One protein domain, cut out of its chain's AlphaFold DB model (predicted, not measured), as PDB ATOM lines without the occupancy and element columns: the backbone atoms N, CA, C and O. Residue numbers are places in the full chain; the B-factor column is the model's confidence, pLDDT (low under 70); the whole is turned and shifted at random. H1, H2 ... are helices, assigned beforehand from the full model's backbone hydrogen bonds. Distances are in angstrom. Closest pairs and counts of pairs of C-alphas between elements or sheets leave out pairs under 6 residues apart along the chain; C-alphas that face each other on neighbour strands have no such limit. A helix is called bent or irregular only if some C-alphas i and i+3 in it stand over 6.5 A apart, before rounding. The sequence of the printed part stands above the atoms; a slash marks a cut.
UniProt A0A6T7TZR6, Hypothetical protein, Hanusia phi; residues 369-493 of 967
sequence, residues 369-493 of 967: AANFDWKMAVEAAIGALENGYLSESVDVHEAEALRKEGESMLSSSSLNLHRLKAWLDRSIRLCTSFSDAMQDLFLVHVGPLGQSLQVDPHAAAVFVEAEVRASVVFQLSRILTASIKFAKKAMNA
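Overview. This is residues 369 to 493 of the 967 residues of the protein "Hypothetical protein" of Hanusia phi (UniProt A0A6T7TZR6). Four helical rods, H1, H2, H5 and the long arm H3a of helix H3, stand in an up-and-down bundle, each running against the one before it in the chain. H3 runs out past one end of this bundle, and there its second arm H3b and H4, folding back beside it, make a hairpin that sticks out and gives the domain its length. The printed part has 125 residues, with five named helices, H1 to H5 in chain order, and no named strand: all helix. It is loose, with a radius of gyration of the C-alphas of 17.2 A and spans of 58 by 29 by 20 A.

Arrangement. Begin at H3, residues 417 to 452, assigned as one helix by its hydrogen bonds but bent, with C-alphas 441 and 444 7.0 A apart. Its arms, H3a, residues 417 to 441, and H3b, residues 444 to 452, stand at a steep tilt of 37 degrees, only just past shallow. Look at Cys 431: its C-alpha is 5.9 A from that of Val 473, the closest pair where H3a touches H5, residues 472 to 491, opposite ways at 32 degrees, a tilt only just shallow. With residues 423 to 430 alone H3a touches H2, residues 396 to 410; the closest C-alphas, of Ser 427 and Leu 402, are 7.0 A apart. H1, residues 374 to 389, touches H2, closest at the C-alphas of Ile 382 and Arg 403, 5.4 A, and H5, at those of Ala 381 and Leu 476, 5.6 A. H2 and H5 are apart. H3b and H4, residues 457 to 469, form a helical hairpin, closest at the C-alphas of Gly 450 and Ala 460, 5.7 A. Every O i to N i+4 pair is within hydrogen-bond range in H1, H2, H3a and H5, against 4 of 5 in H3b and 7 of 9 in H4.

Along the chain. Find C-alpha 417 at (171.137, 149.624, 175.091); from there H3a runs 36.0 A to C-alpha 441 at (182.787, 160.746, 207.284). H5 is 28.3 A long and ends at C-alpha 491, (164.554, 151.781, 175.210); H1 is 22.2 A and H2 21.1 A. H3b and H4 are irregular: C-alphas 444 and 447 are 6.7 A apart, and C-alphas 461 and 464 7.5 A.

Size, cuts and confidence. The two C-alphas farthest apart, of Ser 413 and Ser 452, are 58.7 A apart. The printed part has no cut and no long link. Confidence is low at residues 369 to 370, under 70.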
ATOM      1  N   ALA A 369     170.478 166.226 173.527       62.31
ATOM      2  CA  ALA A 369     169.539 165.099 173.671       62.31
ATOM      3  C   ALA A 369     169.018 164.455 172.356       62.31
ATOM      4  O   ALA A 369     168.358 163.416 172.414       62.31
ATOM      5  N   ALA A 370     169.264 165.063 171.187       63.50
ATOM      6  CA  ALA A 370     168.923 164.507 169.872       63.50
ATOM      7  C   ALA A 370     170.082 163.737 169.200       63.50
ATOM      8  O   ALA A 370     169.822 162.782 168.478       63.50
ATOM      9  N   ASN A 371     171.337 164.120 169.469       72.12
ATOM     10  CA  ASN A 371     172.555 163.555 168.872       72.12
ATOM     11  C   ASN A 371     173.522 163.120 169.988       72.12
ATOM     12  O   ASN A 371     174.634 163.630 170.106       72.12
ATOM     13  N   PHE A 372     173.067 162.214 170.853       84.62
ATOM     14  CA  PHE A 372     173.832 161.767 172.014       84.62
ATOM     15  C   PHE A 372     175.020 160.873 171.603       84.62
ATOM     16  O   PHE A 372     174.831 159.752 171.124       84.62
ATOM     17  N   ASP A 373     176.253 161.349 171.811       90.00
ATOM     18  CA  ASP A 373     177.469 160.556 171.593       90.00
ATOM     19  C   ASP A 373     177.739 159.639 172.795       90.00
ATOM     20  O   ASP A 373     178.432 159.990 173.754       90.00
ATOM     21  N   TRP A 374     177.200 158.423 172.720       90.06
ATOM     22  CA  TRP A 374     177.401 157.402 173.747       90.06
ATOM     23  C   TRP A 374     178.868 156.981 173.912       90.06
ATOM     24  O   TRP A 374     179.249 156.579 175.010       90.06
ATOM     25  N   LYS A 375     179.708 157.081 172.868       92.38
ATOM     26  CA  LYS A 375     181.137 156.745 172.985       92.38
ATOM     27  C   LYS A 375     181.858 157.811 173.797       92.38
ATOM     28  O   LYS A 375     182.614 157.461 174.696       92.38
ATOM     29  N   MET A 376     181.563 159.089 173.550       92.38
ATOM     30  CA  MET A 376     182.053 160.187 174.388       92.38
ATOM     31  C   MET A 376     181.575 160.054 175.838       92.38
ATOM     32  O   MET A 376     182.380 160.253 176.744       92.38
ATOM     33  N   ALA A 377     180.311 159.684 176.067       93.81
ATOM     34  CA  ALA A 377     179.786 159.466 177.414       93.81
ATOM     35  C   ALA A 377     180.530 158.347 178.160       93.81
ATOM     36  O   ALA A 377     180.989 158.563 179.281       93.81
ATOM     37  N   VAL A 378     180.712 157.183 177.524       95.56
ATOM     38  CA  VAL A 378     181.439 156.050 178.117       95.56
ATOM     39  C   VAL A 378     182.927 156.377 178.311       95.56
ATOM     40  O   VAL A 378     183.456 156.104 179.381       95.56
ATOM     41  N   GLU A 379     183.603 157.025 177.353       95.38
ATOM     42  CA  GLU A 379     185.007 157.450 177.511       95.38
ATOM     43  C   GLU A 379     185.198 158.497 178.620       95.38
ATOM     44  O   GLU A 379     186.169 158.418 179.374       95.38
ATOM     45  N   ALA A 380     184.283 159.462 178.749       96.31
ATOM     46  CA  ALA A 380     184.331 160.465 179.810       96.31
ATOM     47  C   ALA A 380     184.090 159.833 181.189       96.31
ATOM     48  O   ALA A 380     184.834 160.108 182.128       96.31
ATOM     49  N   ALA A 381     183.100 158.945 181.305       97.19
ATOM     50  CA  ALA A 381     182.808 158.238 182.547       97.19
ATOM     51  C   ALA A 381     183.924 157.250 182.945       97.19
ATOM     52  O   ALA A 381     184.315 157.240 184.108       97.19
ATOM     53  N   ILE A 382     184.524 156.513 181.998       97.06
ATOM     54  CA  ILE A 382     185.753 155.727 182.234       97.06
ATOM     55  C   ILE A 382     186.863 156.618 182.785       97.06
ATOM     56  O   ILE A 382     187.457 156.299 183.811       97.06
ATOM     57  N   GLY A 383     187.129 157.759 182.144       96.69
ATOM     58  CA  GLY A 383     188.182 158.651 182.613       96.69
ATOM     59  C   GLY A 383     187.887 159.259 183.987       96.69
ATOM     60  O   GLY A 383     188.818 159.487 184.757       96.69
ATOM     61  N   ALA A 384     186.618 159.477 184.338       97.00
ATOM     62  CA  ALA A 384     186.227 159.897 185.681       97.00
ATOM     63  C   ALA A 384     186.407 158.776 186.723       97.00
ATOM     64  O   ALA A 384     186.934 159.051 187.799       97.00
ATOM     65  N   LEU A 385     186.063 157.526 186.387       96.19
ATOM     66  CA  LEU A 385     186.331 156.343 187.217       96.19
ATOM     67  C   LEU A 385     187.837 156.155 187.457       96.19
ATOM     68  O   LEU A 385     188.251 155.983 188.599       96.19
ATOM     69  N   GLU A 386     188.673 156.269 186.419       95.50
ATOM     70  CA  GLU A 386     190.135 156.196 186.562       95.50
ATOM     71  C   GLU A 386     190.699 157.344 187.410       95.50
ATOM     72  O   GLU A 386     191.603 157.131 188.217       95.50
ATOM     73  N   ASN A 387     190.168 158.564 187.269       95.62
ATOM     74  CA  ASN A 387     190.575 159.683 188.120       95.62
ATOM     75  C   ASN A 387     190.129 159.499 189.578       95.62
ATOM     76  O   ASN A 387     190.882 159.896 190.464       95.62
ATOM     77  N   GLY A 388     188.959 158.900 189.818       92.62
ATOM     78  CA  GLY A 388     188.467 158.570 191.156       92.62
ATOM     79  C   GLY A 388     189.278 157.456 191.820       92.62
ATOM     80  O   GLY A 388     189.668 157.601 192.975       92.62
ATOM     81  N   TYR A 389     189.615 156.396 191.074       91.81
ATOM     82  CA  TYR A 389     190.535 155.332 191.502       91.81
ATOM     83  C   TYR A 389     191.871 155.927 191.977       91.81
ATOM     84  O   TYR A 389     192.306 155.661 193.094       91.81
ATOM     85  N   LEU A 390     192.490 156.802 191.170       92.00
ATOM     86  CA  LEU A 390     193.794 157.423 191.474       92.00
ATOM     87  C   LEU A 390     193.745 158.413 192.648       92.00
ATOM     88  O   LEU A 390     194.779 158.833 193.166       92.00
ATOM     89  N   SER A 391     192.545 158.814 193.048       89.38
ATOM     90  CA  SER A 391     192.303 159.687 194.191       89.38
ATOM     91  C   SER A 391     191.770 158.940 195.413       89.38
ATOM     92  O   SER A 391     191.497 159.584 196.424       89.38
ATOM     93  N   GLU A 392     191.616 157.615 195.325       86.50
ATOM     94  CA  GLU A 392     190.986 156.763 196.342       86.50
ATOM     95  C   GLU A 392     189.568 157.266 196.720       86.50
ATOM     96  O   GLU A 392     189.146 157.179 197.868       86.50
ATOM     97  N   SER A 393     188.833 157.837 195.751       84.69
ATOM     98  CA  SER A 393     187.520 158.487 195.944       84.69
ATOM     99  C   SER A 393     186.319 157.642 195.496       84.69
ATOM    100  O   SER A 393     185.216 158.164 195.364       84.69
ATOM    101  N   VAL A 394     186.538 156.374 195.169       87.00
ATOM    102  CA  VAL A 394     185.531 155.366 194.795       87.00
ATOM    103  C   VAL A 394     186.063 154.000 195.225       87.00
ATOM    104  O   VAL A 394     187.274 153.856 195.413       87.00
ATOM    105  N   ASP A 395     185.199 152.989 195.347       88.00
ATOM    106  CA  ASP A 395     185.688 151.622 195.540       88.00
ATOM    107  C   ASP A 395     186.582 151.199 194.364       88.00
ATOM    108  O   ASP A 395     186.205 151.280 193.192       88.00
ATOM    109  N   VAL A 396     187.794 150.765 194.702       88.12
ATOM    110  CA  VAL A 396     188.865 150.441 193.758       88.12
ATOM    111  C   VAL A 396     188.525 149.222 192.898       88.12
ATOM    112  O   VAL A 396     188.855 149.196 191.710       88.12
ATOM    113  N   HIS A 397     187.857 148.220 193.470       91.00
ATOM    114  CA  HIS A 397     187.523 146.984 192.773       91.00
ATOM    115  C   HIS A 397     186.319 147.184 191.846       91.00
ATOM    116  O   HIS A 397     186.356 146.747 190.692       91.00
ATOM    117  N   GLU A 398     185.283 147.893 192.304       92.88
ATOM    118  CA  GLU A 398     184.115 148.224 191.484       92.88
ATOM    119  C   GLU A 398     184.472 149.190 190.345       92.88
ATOM    120  O   GLU A 398     184.080 148.952 189.201       92.88
ATOM    121  N   ALA A 399     185.282 150.223 190.604       93.31
ATOM    122  CA  ALA A 399     185.732 151.148 189.564       93.31
ATOM    123  C   ALA A 399     186.535 150.442 188.456       93.31
ATOM    124  O   ALA A 399     186.331 150.730 187.275       93.31
ATOM    125  N   GLU A 400     187.400 149.486 188.807       94.69
ATOM    126  CA  GLU A 400     188.164 148.687 187.838       94.69
ATOM    127  C   GLU A 400     187.263 147.738 187.026       94.69
ATOM    128  O   GLU A 400     187.427 147.617 185.808       94.69
ATOM    129  N   ALA A 401     186.272 147.103 187.658       96.25
ATOM    130  CA  ALA A 401     185.287 146.275 186.957       96.25
ATOM    131  C   ALA A 401     184.442 147.100 185.966       96.25
ATOM    132  O   ALA A 401     184.256 146.702 184.813       96.25
ATOM    133  N   LEU A 402     183.985 148.287 186.380       97.25
ATOM    134  CA  LEU A 402     183.241 149.211 185.520       97.25
ATOM    135  C   LEU A 402     184.105 149.783 184.392       97.25
ATOM    136  O   LEU A 402     183.608 149.924 183.271       97.25
ATOM    137  N   ARG A 403     185.393 150.057 184.638       96.62
ATOM    138  CA  ARG A 403     186.349 150.487 183.605       96.62
ATOM    139  C   ARG A 403     186.430 149.459 182.477       96.62
ATOM    140  O   ARG A 403     186.193 149.807 181.320       96.62
ATOM    141  N   LYS A 404     186.696 148.192 182.809       96.50
ATOM    142  CA  LYS A 404     186.790 147.096 181.828       96.50
ATOM    143  C   LYS A 404     185.478 146.860 181.082       96.50
ATOM    144  O   LYS A 404     185.485 146.651 179.867       96.50
ATOM    145  N   GLU A 405     184.340 146.919 181.781       95.62
ATOM    146  CA  GLU A 405     183.023 146.793 181.147       95.62
ATOM    147  C   GLU A 405     182.790 147.907 180.114       95.62
ATOM    148  O   GLU A 405     182.362 147.610 178.994       95.62
ATOM    149  N   GLY A 406     183.145 149.151 180.447       95.75
ATOM    150  CA  GLY A 406     183.090 150.295 179.539       95.75
ATOM    151  C   GLY A 406     184.035 150.164 178.339       95.75
ATOM    152  O   GLY A 406     183.617 150.370 177.200       95.75
ATOM    153  N   GLU A 407     185.289 149.761 178.553       95.12
ATOM    154  CA  GLU A 407     186.270 149.536 177.477       95.12
ATOM    155  C   GLU A 407     185.800 148.455 176.489       95.12
ATOM    156  O   GLU A 407     185.869 148.640 175.272       95.12
ATOM    157  N   SER A 408     185.225 147.368 177.007       94.31
ATOM    158  CA  SER A 408     184.615 146.299 176.210       94.31
ATOM    159  C   SER A 408     183.350 146.755 175.450       94.31
ATOM    160  O   SER A 408     183.044 146.239 174.370       94.31
ATOM    161  N   MET A 409     182.609 147.753 175.949       93.19
ATOM    162  CA  MET A 409     181.552 148.404 175.158       93.19
ATOM    163  C   MET A 409     182.133 149.274 174.037       93.19
ATOM    164  O   MET A 409     181.640 149.227 172.911       93.19
ATOM    165  N   LEU A 410     183.201 150.035 174.296       92.81
ATOM    166  CA  LEU A 410     183.826 150.909 173.295       92.81
ATOM    167  C   LEU A 410     184.437 150.145 172.114       92.81
ATOM    168  O   LEU A 410     184.405 150.657 170.987       92.81
ATOM    169  N   SER A 411     184.935 148.923 172.347       89.50
ATOM    170  CA  SER A 411     185.420 148.022 171.291       89.50
ATOM    171  C   SER A 411     184.306 147.466 170.393       89.50
ATOM    172  O   SER A 411     184.600 146.915 169.334       89.50
ATOM    173  N   SER A 412     183.036 147.604 170.786       84.94
ATOM    174  CA  SER A 412     181.890 147.145 169.995       84.94
ATOM    175  C   SER A 412     181.555 148.122 168.856       84.94
ATOM    176  O   SER A 412     181.682 149.350 168.972       84.94
ATOM    177  N   SER A 413     181.114 147.573 167.719       80.12
ATOM    178  CA  SER A 413     180.716 148.352 166.536       80.12
ATOM    179  C   SER A 413     179.346 149.021 166.697       80.12
ATOM    180  O   SER A 413     179.144 150.119 166.183       80.12
ATOM    181  N   SER A 414     178.431 148.393 167.439       85.50
ATOM    182  CA  SER A 414     177.075 148.867 167.725       85.50
ATOM    183  C   SER A 414     176.846 149.081 169.226       85.50
ATOM    184  O   SER A 414     177.543 148.518 170.071       85.50
ATOM    185  N   LEU A 415     175.854 149.911 169.559       87.81
ATOM    186  CA  LEU A 415     175.418 150.140 170.936       87.81
ATOM    187  C   LEU A 415     174.382 149.089 171.351       87.81
ATOM    188  O   LEU A 415     173.296 149.036 170.776       87.81
ATOM    189  N   ASN A 416     174.671 148.316 172.399       91.56
ATOM    190  CA  ASN A 416     173.662 147.513 173.089       91.56
ATOM    191  C   ASN A 416     173.064 148.331 174.249       91.56
ATOM    192  O   ASN A 416     173.734 148.574 175.252       91.56
ATOM    193  N   LEU A 417     171.805 148.760 174.108       92.62
ATOM    194  CA  LEU A 417     171.137 149.624 175.091       92.62
ATOM    195  C   LEU A 417     170.947 148.959 176.462       92.62
ATOM    196  O   LEU A 417     171.115 149.633 177.473       92.62
ATOM    197  N   HIS A 418     170.666 147.652 176.516       93.00
ATOM    198  CA  HIS A 418     170.519 146.932 177.788       93.00
ATOM    199  C   HIS A 418     171.842 146.878 178.559       93.00
ATOM    200  O   HIS A 418     171.855 147.081 179.771       93.00
ATOM    201  N   ARG A 419     172.956 146.649 177.848       94.06
ATOM    202  CA  ARG A 419     174.303 146.668 178.433       94.06
ATOM    203  C   ARG A 419     174.680 148.068 178.918       94.06
ATOM    204  O   ARG A 419     175.189 148.204 180.025       94.06
ATOM    205  N   LEU A 420     174.360 149.103 178.135       94.69
ATOM    206  CA  LEU A 420     174.570 150.489 178.551       94.69
ATOM    207  C   LEU A 420     173.737 150.840 179.795       94.69
ATOM    208  O   LEU A 420     174.319 151.355 180.741       94.69
ATOM    209  N   LYS A 421     172.423 150.539 179.847       92.25
ATOM    210  CA  LYS A 421     171.591 150.799 181.046       92.25
ATOM    211  C   LYS A 421     172.200 150.121 182.274       92.25
ATOM    212  O   LYS A 421     172.462 150.795 183.261       92.25
ATOM    213  N   ALA A 422     172.502 148.825 182.178       93.75
ATOM    214  CA  ALA A 422     173.049 148.056 183.291       93.75
ATOM    215  C   ALA A 422     174.373 148.632 183.831       93.75
ATOM    216  O   ALA A 422     174.532 148.790 185.042       93.75
ATOM    217  N   TRP A 423     175.298 149.006 182.943       96.38
ATOM    218  CA  TRP A 423     176.566 149.633 183.322       96.38
ATOM    219  C   TRP A 423     176.385 151.028 183.940       96.38
ATOM    220  O   TRP A 423     177.048 151.365 184.923       96.38
ATOM    221  N   LEU A 424     175.468 151.837 183.397       95.06
ATOM    222  CA  LEU A 424     175.145 153.160 183.934       95.06
ATOM    223  C   LEU A 424     174.499 153.076 185.325       95.06
ATOM    224  O   LEU A 424     174.880 153.839 186.211       95.06
ATOM    225  N   ASP A 425     173.572 152.135 185.525       90.81
ATOM    226  CA  ASP A 425     172.875 151.912 186.797       90.81
ATOM    227  C   ASP A 425     173.852 151.486 187.911       90.81
ATOM    228  O   ASP A 425     173.718 151.930 189.052       90.81
ATOM    229  N   ARG A 426     174.878 150.681 187.589       93.69
ATOM    230  CA  ARG A 426     175.996 150.387 188.510       93.69
ATOM    231  C   ARG A 426     176.832 151.628 188.796       93.69
ATOM    232  O   ARG A 426     177.044 151.992 189.948       93.69
ATOM    233  N   SER A 427     177.267 152.306 187.737       95.62
ATOM    234  CA  SER A 427     178.166 153.457 187.843       95.62
ATOM    235  C   SER A 427     177.558 154.599 188.666       95.62
ATOM    236  O   SER A 427     178.281 155.273 189.394       95.62
ATOM    237  N   ILE A 428     176.235 154.810 188.596       93.38
ATOM    238  CA  ILE A 428     175.570 155.855 189.389       93.38
ATOM    239  C   ILE A 428     175.421 155.444 190.858       93.38
ATOM    240  O   ILE A 428     175.565 156.304 191.724       93.38
ATOM    241  N   ARG A 429     175.232 154.148 191.164       90.56
ATOM    242  CA  ARG A 429     175.279 153.647 192.549       90.56
ATOM    243  C   ARG A 429     176.647 153.882 193.183       90.56
ATOM    244  O   ARG A 429     176.687 154.358 194.308       90.56
ATOM    245  N   LEU A 430     177.743 153.672 192.452       91.56
ATOM    246  CA  LEU A 430     179.093 153.991 192.932       91.56
ATOM    247  C   LEU A 430     179.255 155.491 193.273       91.56
ATOM    248  O   LEU A 430     179.885 155.833 194.275       91.56
ATOM    249  N   CYS A 431     178.640 156.396 192.498       92.75
ATOM    250  CA  CYS A 431     178.594 157.828 192.831       92.75
ATOM    251  C   CYS A 431     177.762 158.138 194.086       92.75
ATOM    252  O   CYS A 431     178.142 159.017 194.866       92.75
ATOM    253  N   THR A 432     176.634 157.447 194.279       88.75
ATOM    254  CA  THR A 432     175.808 157.571 195.489       88.75
ATOM    255  C   THR A 432     176.592 157.098 196.711       88.75
ATOM    256  O   THR A 432     176.774 157.883 197.633       88.75
ATOM    257  N   SER A 433     177.200 155.908 196.657       87.31
ATOM    258  CA  SER A 433     178.024 155.350 197.741       87.31
ATOM    259  C   SER A 433     179.171 156.275 198.166       87.31
ATOM    260  O   SER A 433     179.453 156.394 199.353       87.31
ATOM    261  N   PHE A 434     179.819 156.972 197.222       89.38
ATOM    262  CA  PHE A 434     180.803 158.013 197.553       89.38
ATOM    263  C   PHE A 434     180.169 159.206 198.285       89.38
ATOM    264  O   PHE A 434     180.735 159.712 199.250       89.38
ATOM    265  N   SER A 435     178.998 159.661 197.836       87.94
ATOM    266  CA  SER A 435     178.293 160.800 198.440       87.94
ATOM    267  C   SER A 435     177.826 160.489 199.865       87.94
ATOM    268  O   SER A 435     177.926 161.348 200.741       87.94
ATOM    269  N   ASP A 436     177.372 159.260 200.106       86.50
ATOM    270  CA  ASP A 436     176.956 158.773 201.422       86.50
ATOM    271  C   ASP A 436     178.172 158.601 202.344       86.50
ATOM    272  O   ASP A 436     178.190 159.146 203.445       86.50
ATOM    273  N   ALA A 437     179.256 157.986 201.851       86.38
ATOM    274  CA  ALA A 437     180.513 157.880 202.592       86.38
ATOM    275  C   ALA A 437     181.079 159.255 202.990       86.38
ATOM    276  O   ALA A 437     181.592 159.410 204.095       86.38
ATOM    277  N   MET A 438     180.957 160.276 202.132       87.25
ATOM    278  CA  MET A 438     181.347 161.653 202.459       87.25
ATOM    279  C   MET A 438     180.458 162.290 203.536       87.25
ATOM    280  O   MET A 438     180.960 163.070 204.348       87.25
ATOM    281  N   GLN A 439     179.163 161.962 203.576       86.88
ATOM    282  CA  GLN A 439     178.275 162.390 204.658       86.88
ATOM    283  C   GLN A 439     178.644 161.703 205.975       86.88
ATOM    284  O   GLN A 439     178.926 162.403 206.946       86.88
ATOM    285  N   ASP A 440     178.743 160.376 206.002       85.06
ATOM    286  CA  ASP A 440     179.113 159.615 207.205       85.06
ATOM    287  C   ASP A 440     180.452 160.081 207.801       85.06
ATOM    288  O   ASP A 440     180.599 160.213 209.016       85.06
ATOM    289  N   LEU A 441     181.420 160.376 206.931       86.94
ATOM    290  CA  LEU A 441     182.787 160.746 207.284       86.94
ATOM    291  C   LEU A 441     182.947 162.184 207.800       86.94
ATOM    292  O   LEU A 441     183.796 162.431 208.656       86.94
ATOM    293  N   PHE A 442     182.178 163.142 207.273       89.50
ATOM    294  CA  PHE A 442     182.371 164.567 207.576       89.50
ATOM    295  C   PHE A 442     181.159 165.248 208.224       89.50
ATOM    296  O   PHE A 442     181.352 166.116 209.077       89.50
ATOM    297  N   LEU A 443     179.921 164.878 207.872       86.12
ATOM    298  CA  LEU A 443     178.708 165.591 208.301       86.12
ATOM    299  C   LEU A 443     178.503 165.526 209.819       86.12
ATOM    300  O   LEU A 443     178.191 166.536 210.448       86.12
ATOM    301  N   VAL A 444     178.754 164.353 210.410       84.81
ATOM    302  CA  VAL A 444     178.638 164.102 211.859       84.81
ATOM    303  C   VAL A 444     179.615 164.964 212.673       84.81
ATOM    304  O   VAL A 444     179.350 165.277 213.831       84.81
ATOM    305  N   HIS A 445     180.737 165.370 212.074       89.06
ATOM    306  CA  HIS A 445     181.812 166.084 212.761       89.06
ATOM    307  C   HIS A 445     181.818 167.593 212.475       89.06
ATOM    308  O   HIS A 445     182.088 168.383 213.379       89.06
ATOM    309  N   VAL A 446     181.506 168.016 211.244       91.44
ATOM    310  CA  VAL A 446     181.663 169.418 210.818       91.44
ATOM    311  C   VAL A 446     180.725 170.386 211.544       91.44
ATOM    312  O   VAL A 446     181.146 171.495 211.864       91.44
ATOM    313  N   GLY A 447     179.495 169.967 211.863       88.06
ATOM    314  CA  GLY A 447     178.526 170.790 212.595       88.06
ATOM    315  C   GLY A 447     179.000 171.135 214.016       88.06
ATOM    316  O   GLY A 447     179.286 172.306 214.284       88.06
ATOM    317  N   PRO A 448     179.151 170.139 214.914       89.38
ATOM    318  CA  PRO A 448     179.612 170.365 216.286       89.38
ATOM    319  C   PRO A 448     180.994 171.032 216.366       89.38
ATOM    320  O   PRO A 448     181.219 171.904 217.214       89.38
ATOM    321  N   LEU A 449     181.919 170.667 215.467       92.25
ATOM    322  CA  LEU A 449     183.274 171.220 215.454       92.25
ATOM    323  C   LEU A 449     183.280 172.668 214.947       92.25
ATOM    324  O   LEU A 449     183.875 173.529 215.590       92.25
ATOM    325  N   GLY A 450     182.573 172.964 213.852       91.56
ATOM    326  CA  GLY A 450     182.447 174.316 213.302       91.56
ATOM    327  C   GLY A 450     181.800 175.290 214.289       91.56
ATOM    328  O   GLY A 450     182.353 176.363 214.540       91.56
ATOM    329  N   GLN A 451     180.700 174.884 214.933       91.00
ATOM    330  CA  GLN A 451     180.038 175.674 215.977       91.00
ATOM    331  C   GLN A 451     180.990 175.993 217.141       91.00
ATOM    332  O   GLN A 451     181.091 177.142 217.571       91.00
ATOM    333  N   SER A 452     181.727 174.991 217.627       91.81
ATOM    334  CA  SER A 452     182.634 175.137 218.774       91.81
ATOM    335  C   SER A 452     183.909 175.929 218.447       91.81
ATOM    336  O   SER A 452     184.490 176.568 219.327       91.81
ATOM    337  N   LEU A 453     184.331 175.925 217.180       92.56
ATOM    338  CA  LEU A 453     185.434 176.734 216.655       92.56
ATOM    339  C   LEU A 453     185.022 178.167 216.268       92.56
ATOM    340  O   LEU A 453     185.897 178.949 215.901       92.56
ATOM    341  N   GLN A 454     183.732 178.519 216.375       91.69
ATOM    342  CA  GLN A 454     183.161 179.809 215.949       91.69
ATOM    343  C   GLN A 454     183.327 180.089 214.442       91.69
ATOM    344  O   GLN A 454     183.470 181.237 214.024       91.69
ATOM    345  N   VAL A 455     183.298 179.030 213.628       92.75
ATOM    346  CA  VAL A 455     183.252 179.116 212.162       92.75
ATOM    347  C   VAL A 455     181.886 179.648 211.718       92.75
ATOM    348  O   VAL A 455     180.877 179.422 212.391       92.75
ATOM    349  N   ASP A 456     181.843 180.341 210.579       91.19
ATOM    350  CA  ASP A 456     180.587 180.795 209.985       91.19
ATOM    351  C   ASP A 456     179.600 179.615 209.789       91.19
ATOM    352  O   ASP A 456     179.955 178.614 209.153       91.19
ATOM    353  N   PRO A 457     178.355 179.695 210.306       89.81
ATOM    354  CA  PRO A 457     177.411 178.582 210.235       89.81
ATOM    355  C   PRO A 457     177.065 178.146 208.808       89.81
ATOM    356  O   PRO A 457     176.782 176.970 208.586       89.81
ATOM    357  N   HIS A 458     177.095 179.061 207.832       91.12
ATOM    358  CA  HIS A 458     176.852 178.711 206.436       91.12
ATOM    359  C   HIS A 458     178.052 177.961 205.845       91.12
ATOM    360  O   HIS A 458     177.849 176.920 205.224       91.12
ATOM    361  N   ALA A 459     179.287 178.406 206.111       89.31
ATOM    362  CA  ALA A 459     180.507 177.697 205.715       89.31
ATOM    363  C   ALA A 459     180.571 176.263 206.279       89.31
ATOM    364  O   ALA A 459     180.935 175.338 205.552       89.31
ATOM    365  N   ALA A 460     180.167 176.058 207.537       89.81
ATOM    366  CA  ALA A 460     180.075 174.722 208.130       89.81
ATOM    367  C   ALA A 460     178.963 173.866 207.489       89.81
ATOM    368  O   ALA A 460     179.191 172.695 207.189       89.81
ATOM    369  N   ALA A 461     177.785 174.447 207.229       87.25
ATOM    370  CA  ALA A 461     176.651 173.735 206.638       87.25
ATOM    371  C   ALA A 461     176.900 173.277 205.188       87.25
ATOM    372  O   ALA A 461     176.477 172.185 204.814       87.25
ATOM    373  N   VAL A 462     177.601 174.075 204.371       91.50
ATOM    374  CA  VAL A 462     177.877 173.728 202.961       91.50
ATOM    375  C   VAL A 462     179.145 172.897 202.759       91.50
ATOM    376  O   VAL A 462     179.398 172.474 201.635       91.50
ATOM    377  N   PHE A 463     179.944 172.644 203.804       92.81
ATOM    378  CA  PHE A 463     181.253 171.985 203.694       92.81
ATOM    379  C   PHE A 463     181.191 170.642 202.949       92.81
ATOM    380  O   PHE A 463     181.865 170.460 201.936       92.81
ATOM    381  N   VAL A 464     180.341 169.713 203.405       91.12
ATOM    382  CA  VAL A 464     180.235 168.366 202.809       91.12
ATOM    383  C   VAL A 464     179.706 168.440 201.377       91.12
ATOM    384  O   VAL A 464     180.221 167.770 200.483       91.12
ATOM    385  N   GLU A 465     178.714 169.299 201.134       90.44
ATOM    386  CA  GLU A 465     178.155 169.506 199.798       90.44
ATOM    387  C   GLU A 465     179.200 170.082 198.829       90.44
ATOM    388  O   GLU A 465     179.287 169.644 197.680       90.44
ATOM    389  N   ALA A 466     180.020 171.032 199.285       91.31
ATOM    390  CA  ALA A 466     181.095 171.626 198.500       91.31
ATOM    391  C   ALA A 466     182.180 170.593 198.157       91.31
ATOM    392  O   ALA A 466     182.589 170.507 196.999       91.31
ATOM    393  N   GLU A 467     182.591 169.764 199.121       89.75
ATOM    394  CA  GLU A 467     183.568 168.687 198.908       89.75
ATOM    395  C   GLU A 467     183.066 167.631 197.909       89.75
ATOM    396  O   GLU A 467     183.817 167.225 197.015       89.75
ATOM    397  N   VAL A 468     181.786 167.238 197.983       90.31
ATOM    398  CA  VAL A 468     181.165 166.343 196.992       90.31
ATOM    399  C   VAL A 468     181.102 167.019 195.618       90.31
ATOM    400  O   VAL A 468     181.575 166.441 194.636       90.31
ATOM    401  N   ARG A 469     180.591 168.256 195.522       92.88
ATOM    402  CA  ARG A 469     180.463 169.011 194.256       92.88
ATOM    403  C   ARG A 469     181.803 169.330 193.585       92.88
ATOM    404  O   ARG A 469     181.829 169.495 192.368       92.88
ATOM    405  N   ALA A 470     182.897 169.414 194.341       90.12
ATOM    406  CA  ALA A 470     184.253 169.632 193.829       90.12
ATOM    407  C   ALA A 470     184.949 168.345 193.335       90.12
ATOM    408  O   ALA A 470     186.060 168.409 192.806       90.12
ATOM    409  N   SER A 471     184.328 167.173 193.504       92.81
ATOM    410  CA  SER A 471     184.917 165.882 193.129       92.81
ATOM    411  C   SER A 471     184.742 165.534 191.644       92.81
ATOM    412  O   SER A 471     183.756 165.896 190.997       92.81
ATOM    413  N   VAL A 472     185.660 164.725 191.099       95.06
ATOM    414  CA  VAL A 472     185.478 164.092 189.776       95.06
ATOM    415  C   VAL A 472     184.269 163.144 189.744       95.06
ATOM    416  O   VAL A 472     183.653 162.975 188.693       95.06
ATOM    417  N   VAL A 473     183.876 162.591 190.899       95.06
ATOM    418  CA  VAL A 473     182.706 161.711 191.060       95.06
ATOM    419  C   VAL A 473     181.392 162.471 190.834       95.06
ATOM    420  O   VAL A 473     180.451 161.918 190.271       95.06
ATOM    421  N   PHE A 474     181.332 163.763 191.169       95.50
ATOM    422  CA  PHE A 474     180.186 164.615 190.838       95.50
ATOM    423  C   PHE A 474     180.071 164.897 189.330       95.50
ATOM    424  O   PHE A 474     178.968 164.943 188.786       95.50
ATOM    425  N   GLN A 475     181.190 165.030 188.608       96.44
ATOM    426  CA  GLN A 475     181.125 165.137 187.142       96.44
ATOM    427  C   GLN A 475     180.752 163.795 186.496       96.44
ATOM    428  O   GLN A 475     179.989 163.779 185.529       96.44
ATOM    429  N   LEU A 476     181.203 162.670 187.067       97.00
ATOM    430  CA  LEU A 476     180.733 161.339 186.684       97.00
ATOM    431  C   LEU A 476     179.209 161.221 186.859       97.00
ATOM    432  O   LEU A 476     178.530 160.864 185.901       97.00
ATOM    433  N   SER A 477     178.647 161.591 188.015       96.19
ATOM    434  CA  SER A 477     177.199 161.469 188.251       96.19
ATOM    435  C   SER A 477     176.362 162.312 187.279       96.19
ATOM    436  O   SER A 477     175.324 161.839 186.809       96.19
ATOM    437  N   ARG A 478     176.836 163.500 186.871       94.75
ATOM    438  CA  ARG A 478     176.228 164.304 185.789       94.75
ATOM    439  C   ARG A 478     176.240 163.585 184.437       94.75
ATOM    440  O   ARG A 478     175.184 163.429 183.819       94.75
ATOM    441  N   ILE A 479     177.413 163.108 184.001       95.56
ATOM    442  CA  ILE A 479     177.587 162.352 182.745       95.56
ATOM    443  C   ILE A 479     176.649 161.138 182.726       95.56
ATOM    444  O   ILE A 479     175.927 160.917 181.750       95.56
ATOM    445  N   LEU A 480     176.617 160.378 183.820       95.44
ATOM    446  CA  LEU A 480     175.768 159.201 183.972       95.44
ATOM    447  C   LEU A 480     174.281 159.562 183.949       95.44
ATOM    448  O   LEU A 480     173.528 158.921 183.227       95.44
ATOM    449  N   THR A 481     173.850 160.616 184.648       91.94
ATOM    450  CA  THR A 481     172.437 161.042 184.678       91.94
ATOM    451  C   THR A 481     171.925 161.409 183.280       91.94
ATOM    452  O   THR A 481     170.864 160.938 182.860       91.94
ATOM    453  N   ALA A 482     172.705 162.177 182.510       90.44
ATOM    454  CA  ALA A 482     172.385 162.478 181.112       90.44
ATOM    455  C   ALA A 482     172.316 161.200 180.249       90.44
ATOM    456  O   ALA A 482     171.401 161.037 179.436       90.44
ATOM    457  N   SER A 483     173.240 160.262 180.477       93.00
ATOM    458  CA  SER A 483     173.312 158.978 179.769       93.00
ATOM    459  C   SER A 483     172.141 158.043 180.090       93.00
ATOM    460  O   SER A 483     171.588 157.422 179.183       93.00
ATOM    461  N   ILE A 484     171.716 157.967 181.356       90.50
ATOM    462  CA  ILE A 484     170.577 157.156 181.820       90.50
ATOM    463  C   ILE A 484     169.289 157.682 181.190       90.50
ATOM    464  O   ILE A 484     168.495 156.907 180.654       90.50
ATOM    465  N   LYS A 485     169.108 159.008 181.176       87.06
ATOM    466  CA  LYS A 485     167.964 159.665 180.535       87.06
ATOM    467  C   LYS A 485     167.894 159.373 179.033       87.06
ATOM    468  O   LYS A 485     166.805 159.131 178.511       87.06
ATOM    469  N   PHE A 486     169.038 159.351 178.345       89.19
ATOM    470  CA  PHE A 486     169.115 158.901 176.954       89.19
ATOM    471  C   PHE A 486     168.747 157.416 176.812       89.19
ATOM    472  O   PHE A 486     167.862 157.092 176.021       89.19
ATOM    473  N   ALA A 487     169.367 156.526 177.594       89.75
ATOM    474  CA  ALA A 487     169.153 155.081 177.507       89.75
ATOM    475  C   ALA A 487     167.681 154.700 177.749       89.75
ATOM    476  O   ALA A 487     167.086 154.012 176.920       89.75
ATOM    477  N   LYS A 488     167.055 155.227 178.812       85.69
ATOM    478  CA  LYS A 488     165.633 154.999 179.129       85.69
ATOM    479  C   LYS A 488     164.707 155.454 178.002       85.69
ATOM    480  O   LYS A 488     163.816 154.707 177.601       85.69
ATOM    481  N   LYS A 489     164.961 156.639 177.429       85.94
ATOM    482  CA  LYS A 489     164.202 157.161 176.281       85.94
ATOM    483  C   LYS A 489     164.386 156.298 175.027       85.94
ATOM    484  O   LYS A 489     163.409 156.036 174.334       85.94
ATOM    485  N   ALA A 490     165.609 155.852 174.739       88.75
ATOM    486  CA  ALA A 490     165.915 155.010 173.581       88.75
ATOM    487  C   ALA A 490     165.320 153.595 173.697       88.75
ATOM    488  O   ALA A 490     164.943 153.007 172.688       88.75
ATOM    489  N   MET A 491     165.200 153.068 174.919       88.00
ATOM    490  CA  MET A 491     164.554 151.781 175.210       88.00
ATOM    491  C   MET A 491     163.023 151.865 175.305       88.00
ATOM    492  O   MET A 491     162.374 150.825 175.374       88.00
ATOM    493  N   ASN A 492     162.442 153.074 175.344       85.38
ATOM    494  CA  ASN A 492     161.041 153.304 175.723       85.38
ATOM    495  C   ASN A 492     160.672 152.595 177.048       85.38
ATOM    496  O   ASN A 492     159.594 152.017 177.186       85.38
ATOM    497  N   ALA A 493     161.607 152.597 178.004       79.25
ATOM    498  CA  ALA A 493     161.443 151.914 179.282       79.25
ATOM    499  C   ALA A 493     160.383 152.634 180.139       79.25
ATOM    500  O   ALA A 493     160.444 153.863 180.259       79.25
TER     501      ALA A 493